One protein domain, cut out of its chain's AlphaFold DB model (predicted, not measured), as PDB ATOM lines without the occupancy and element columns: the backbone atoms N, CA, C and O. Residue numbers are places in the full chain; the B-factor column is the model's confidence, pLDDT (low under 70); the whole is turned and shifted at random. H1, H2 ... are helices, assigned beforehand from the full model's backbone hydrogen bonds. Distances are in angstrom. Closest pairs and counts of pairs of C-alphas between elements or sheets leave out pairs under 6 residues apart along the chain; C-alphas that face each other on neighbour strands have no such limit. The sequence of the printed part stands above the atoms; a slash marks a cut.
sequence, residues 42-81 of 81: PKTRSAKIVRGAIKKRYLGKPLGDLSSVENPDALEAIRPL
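AT A GLANCE: This is residues 42 to 81 of the 81 residues of the protein "AMP-dependent synthetase" of bacterium (UniProt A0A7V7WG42). This is a small, elongated piece with little regular structure: a short helix, H1, from whose end residues 59 to 71 fold back in a wide loop to the tiny helix H2. Residues 42 to 50 make a turn round Ser 46 at one end of the long axis, and the tail, residues 76 to 81, runs to the other end. The printed part has 40 residues with two named helices, H1 then H2, and no named strand; the class is all helix, though the helices hold only 12 residues. It is compact, with a radius of gyration of the C-alphas of 9.3 A, and spans 29 by 17 by 14 A.

HOW THE PARTS SIT: H1, residues 51 to 58, and H2, residues 72 to 75, only just touch, with 3 pairs of C-alphas within 8 A; the closest C-alphas, of Ile 54 and Leu 75, are 6.7 A apart. In H1 every O i to N i+4 pair is within hydrogen-bond range; H2 is too short for such a pair, but its one O i to N i+3 pair is within range.

IN THESE COORDINATES: H1 begins at C-alpha 51 (-36.939, -12.680, -12.606) and is 10.6 A long. H2 is 5.8 A long and ends at C-alpha 75 (-35.084, -4.212, -6.603).

THE WHOLE: The C-alphas of Ser 46 and Leu 81, the farthest apart, are 28.9 A apart. The link from H1 to H2 is long, 13 residues. The printed part has no cut, and no printed residue is under 70 in pLDDT.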
ATOM      1  N   PRO A  42     -39.533  -5.542 -10.653       96.44
ATOM      2  CA  PRO A  42     -38.747  -4.986 -11.744       96.44
ATOM      3  C   PRO A  42     -39.224  -5.564 -13.078       96.44
ATOM      4  O   PRO A  42     -39.370  -6.785 -13.237       96.44
ATOM      5  N   LYS A  43     -39.457  -4.681 -14.040       97.25
ATOM      6  CA  LYS A  43     -39.937  -4.987 -15.382       97.25
ATOM      7  C   LYS A  43     -39.030  -4.358 -16.431       97.25
ATOM      8  O   LYS A  43     -38.367  -3.355 -16.188       97.25
ATOM      9  N   THR A  44     -38.979  -4.973 -17.605       96.38
ATOM     10  CA  THR A  44     -38.388  -4.355 -18.794       96.38
ATOM     11  C   THR A  44     -39.312  -3.278 -19.357       96.38
ATOM     12  O   THR A  44     -40.504  -3.287 -19.066       96.38
ATOM     13  N   ARG A  45     -38.806  -2.457 -20.287       93.44
ATOM     14  CA  ARG A  45     -39.634  -1.533 -21.100       93.44
ATOM     15  C   ARG A  45     -40.756  -2.224 -21.894       93.44
ATOM     16  O   ARG A  45     -41.691  -1.585 -22.352       93.44
ATOM     17  N   SER A  46     -40.665  -3.542 -22.075       94.44
ATOM     18  CA  SER A  46     -41.706  -4.397 -22.667       94.44
ATOM     19  C   SER A  46     -42.605  -5.070 -21.619       94.44
ATOM     20  O   SER A  46     -43.240  -6.083 -21.904       94.44
ATOM     21  N   ALA A  47     -42.620  -4.549 -20.389       93.19
ATOM     22  CA  ALA A  47     -43.380  -5.024 -19.236       93.19
ATOM     23  C   ALA A  47     -43.055  -6.451 -18.739       93.19
ATOM     24  O   ALA A  47     -43.759  -6.981 -17.870       93.19
ATOM     25  N   LYS A  48     -41.977  -7.090 -19.222       95.75
ATOM     26  CA  LYS A  48     -41.581  -8.437 -18.777       95.75
ATOM     27  C   LYS A  48     -40.937  -8.377 -17.398       95.75
ATOM     28  O   LYS A  48     -39.997  -7.619 -17.191       95.75
ATOM     29  N   ILE A  49     -41.382  -9.227 -16.472       96.56
ATOM     30  CA  ILE A  49     -40.782  -9.326 -15.133       96.56
ATOM     31  C   ILE A  49     -39.350  -9.861 -15.237       96.56
ATOM     32  O   ILE A  49     -39.120 -10.960 -15.752       96.56
ATOM     33  N   VAL A  50     -38.393  -9.136 -14.662       96.00
ATOM     34  CA  VAL A  50     -36.961  -9.465 -14.722       96.00
ATOM     35  C   VAL A  50     -36.585 -10.421 -13.587       96.00
ATOM     36  O   VAL A  50     -35.851 -10.093 -12.655       96.00
ATOM     37  N   ARG A  51     -37.106 -11.654 -13.657       95.94
ATOM     38  CA  ARG A  51     -36.939 -12.680 -12.606       95.94
ATOM     39  C   ARG A  51     -35.474 -12.986 -12.271       95.94
ATOM     40  O   ARG A  51     -35.159 -13.277 -11.120       95.94
ATOM     41  N   GLY A  52     -34.574 -12.890 -13.253       95.44
ATOM     42  CA  GLY A  52     -33.137 -13.084 -13.046       95.44
ATOM     43  C   GLY A  52     -32.524 -12.060 -12.084       95.44
ATOM     44  O   GLY A  52     -31.780 -12.447 -11.183       95.44
ATOM     45  N   ALA A  53     -32.882 -10.779 -12.221       95.44
ATOM     46  CA  ALA A  53     -32.418  -9.714 -11.329       95.44
ATOM     47  C   ALA A  53     -32.990  -9.882  -9.914       95.44
ATOM     48  O   ALA A  53     -32.245  -9.792  -8.943       95.44
ATOM     49  N   ILE A  54     -34.275 -10.249  -9.804       96.19
ATOM     50  CA  ILE A  54     -34.924 -10.585  -8.524       96.19
ATOM     51  C   ILE A  54     -34.139 -11.680  -7.791       96.19
ATOM     52  O   ILE A  54     -33.792 -11.522  -6.621       96.19
ATOM     53  N   LYS A  55     -33.820 -12.783  -8.485       95.69
ATOM     54  CA  LYS A  55     -33.065 -13.902  -7.908       95.69
ATOM     55  C   LYS A  55     -31.670 -13.469  -7.462       95.69
ATOM     56  O   LYS A  55     -31.259 -13.816  -6.362       95.69
ATOM     57  N   LYS A  56     -30.939 -12.727  -8.299       96.12
ATOM     58  CA  LYS A  56     -29.594 -12.238  -7.958       96.12
ATOM     59  C   LYS A  56     -29.626 -11.333  -6.728       96.12
ATOM     60  O   LYS A  56     -28.863 -11.584  -5.804       96.12
ATOM     61  N   ARG A  57     -30.553 -10.367  -6.679       95.62
ATOM     62  CA  ARG A  57     -30.734  -9.465  -5.534       95.62
ATOM     63  C   ARG A  57     -31.020 -10.231  -4.246       95.62
ATOM     64  O   ARG A  57     -30.341 -10.013  -3.251       95.62
ATOM     65  N   TYR A  58     -31.977 -11.157  -4.285       95.44
ATOM     66  CA  TYR A  58     -32.347 -11.966  -3.122       95.44
ATOM     67  C   TYR A  58     -31.199 -12.858  -2.624       95.44
ATOM     68  O   TYR A  58     -31.058 -13.085  -1.429       95.44
ATOM     69  N   LEU A  59     -30.348 -13.342  -3.533       95.44
ATOM     70  CA  LEU A  59     -29.167 -14.142  -3.200       95.44
ATOM     71  C   LEU A  59     -27.920 -13.299  -2.869       95.44
ATOM     72  O   LEU A  59     -26.837 -13.870  -2.767       95.44
ATOM     73  N   GLY A  60     -28.026 -11.967  -2.790       94.56
ATOM     74  CA  GLY A  60     -26.877 -11.086  -2.549       94.56
ATOM     75  C   GLY A  60     -25.810 -11.125  -3.654       94.56
ATOM     76  O   GLY A  60     -24.649 -10.818  -3.409       94.56
ATOM     77  N   LYS A  61     -26.174 -11.536  -4.875       95.19
ATOM     78  CA  LYS A  61     -25.255 -11.650  -6.016       95.19
ATOM     79  C   LYS A  61     -25.212 -10.355  -6.838       95.19
ATOM     80  O   LYS A  61     -26.229  -9.660  -6.919       95.19
ATOM     81  N   PRO A  62     -24.096 -10.066  -7.539       93.94
ATOM     82  CA  PRO A  62     -24.004  -8.917  -8.437       93.94
ATOM     83  C   PRO A  62     -25.107  -8.930  -9.504       93.94
ATOM     84  O   PRO A  62     -25.320  -9.939 -10.183       93.94
ATOM     85  N   LEU A  63     -25.807  -7.804  -9.663       91.56
ATOM     86  CA  LEU A  63     -26.956  -7.691 -10.570       91.56
ATOM     87  C   LEU A  63     -26.531  -7.719 -12.047       91.56
ATOM     88  O   LEU A  63     -27.184  -8.389 -12.855       91.56
ATOM     89  N   GLY A  64     -25.374  -7.136 -12.366       88.38
ATOM     90  CA  GLY A  64     -24.898  -6.956 -13.738       88.38
ATOM     91  C   GLY A  64     -25.598  -5.776 -14.415       88.38
ATOM     92  O   GLY A  64     -26.002  -4.835 -13.736       88.38
ATOM     93  N   ASP A  65     -25.739  -5.835 -15.741       89.75
ATOM     94  CA  ASP A  65     -26.400  -4.781 -16.512       89.75
ATOM     95  C   ASP A  65     -27.924  -4.759 -16.281       89.75
ATOM     96  O   ASP A  65     -28.607  -5.780 -16.403       89.75
ATOM     97  N   LEU A  66     -28.447  -3.573 -15.959       91.94
ATOM     98  CA  LEU A  66     -29.866  -3.287 -15.748       91.94
ATOM     99  C   LEU A  66     -30.417  -2.268 -16.759       91.94
ATOM    100  O   LEU A  66     -31.542  -1.809 -16.594       91.94
ATOM    101  N   SER A  67     -29.676  -1.938 -17.822       90.25
ATOM    102  CA  SER A  67     -30.049  -0.962 -18.863       90.25
ATOM    103  C   SER A  67     -31.444  -1.184 -19.469       90.25
ATOM    104  O   SER A  67     -32.130  -0.242 -19.866       90.25
ATOM    105  N   SER A  68     -31.878  -2.445 -19.527       89.25
ATOM    106  CA  SER A  68     -33.177  -2.860 -20.065       89.25
ATOM    107  C   SER A  68     -34.322  -2.830 -19.044       89.25
ATOM    108  O   SER A  68     -35.475  -3.044 -19.428       89.25
ATOM    109  N   VAL A  69     -34.023  -2.619 -17.758       94.94
ATOM    110  CA  VAL A  69     -35.000  -2.553 -16.664       94.94
ATOM    111  C   VAL A  69     -35.544  -1.132 -16.576       94.94
ATOM    112  O   VAL A  69     -34.790  -0.177 -16.450       94.94
ATOM    113  N   GLU A  70     -36.862  -0.995 -16.664       96.12
ATOM    114  CA  GLU A  70     -37.545   0.299 -16.637       96.12
ATOM    115  C   GLU A  70     -37.617   0.882 -15.219       96.12
ATOM    116  O   GLU A  70     -37.424   2.076 -15.034       96.12
ATOM    117  N   ASN A  71     -37.840   0.026 -14.219       95.56
ATOM    118  CA  ASN A  71     -37.968   0.384 -12.805       95.56
ATOM    119  C   ASN A  71     -36.956  -0.395 -11.934       95.56
ATOM    120  O   ASN A  71     -37.322  -1.349 -11.234       95.56
ATOM    121  N   PRO A  72     -35.651  -0.068 -12.014       93.56
ATOM    122  CA  PRO A  72     -34.616  -0.768 -11.253       93.56
ATOM    123  C   PRO A  72     -34.762  -0.586  -9.734       93.56
ATOM    124  O   PRO A  72     -34.395  -1.484  -8.981       93.56
ATOM    125  N   ASP A  73     -35.360   0.515  -9.284       93.81
ATOM    126  CA  ASP A  73     -35.675   0.833  -7.886       93.81
ATOM    127  C   ASP A  73     -36.560  -0.225  -7.206       93.81
ATOM    128  O   ASP A  73     -36.430  -0.477  -6.007       93.81
ATOM    129  N   ALA A  74     -37.386  -0.948  -7.972       95.38
ATOM    130  CA  ALA A  74     -38.184  -2.061  -7.454       95.38
ATOM    131  C   ALA A  74     -37.324  -3.197  -6.860       95.38
ATOM    132  O   ALA A  74     -37.827  -4.012  -6.083       95.38
ATOM    133  N   LEU A  75     -36.031  -3.268  -7.200       94.81
ATOM    134  CA  LEU A  75     -35.084  -4.212  -6.603       94.81
ATOM    135  C   LEU A  75     -34.718  -3.850  -5.157       94.81
ATOM    136  O   LEU A  75     -34.323  -4.740  -4.407       94.81
ATOM    137  N   GLU A  76     -34.889  -2.601  -4.722       92.69
ATOM    138  CA  GLU A  76     -34.575  -2.200  -3.344       92.69
ATOM    139  C   GLU A  76     -35.546  -2.806  -2.327       92.69
ATOM    140  O   GLU A  76     -35.148  -3.179  -1.224       92.69
ATOM    141  N   ALA A  77     -36.800  -3.031  -2.731       93.12
ATOM    142  CA  ALA A  77     -37.782  -3.756  -1.925       93.12
ATOM    143  C   ALA A  77     -37.442  -5.250  -1.754       93.12
ATOM    144  O   ALA A  77     -38.027  -5.940  -0.915       93.12
ATOM    145  N   ILE A  78     -36.497  -5.768  -2.543       94.69
ATOM    146  CA  ILE A  78     -36.041  -7.153  -2.487       94.69
ATOM    147  C   ILE A  78     -34.831  -7.202  -1.558       94.69
ATOM    148  O   ILE A  78     -33.705  -6.883  -1.945       94.69
ATOM    149  N   ARG A  79     -35.077  -7.593  -0.306       88.19
ATOM    150  CA  ARG A  79     -34.016  -7.771   0.689       88.19
ATOM    151  C   ARG A  79     -33.270  -9.090   0.450       88.19
ATOM    152  O   ARG A  79     -33.935 -10.081   0.140       88.19
ATOM    153  N   PRO A  80     -31.933  -9.109   0.560       84.25
ATOM    154  CA  PRO A  80     -31.167 -10.350   0.520       84.25
ATOM    155  C   PRO A  80     -31.504 -11.252   1.719       84.25
ATOM    156  O   PRO A  80     -32.047 -10.772   2.719       84.25
ATOM    157  N   LEU A  81     -31.225 -12.551   1.566       75.75
ATOM    158  CA  LEU A  81     -31.292 -13.552   2.639       75.75
ATOM    159  C   LEU A  81     -30.431 -13.183   3.851       75.75
ATOM    160  O   LEU A  81     -29.325 -12.640   3.640       75.75
TER     161      LEU A  81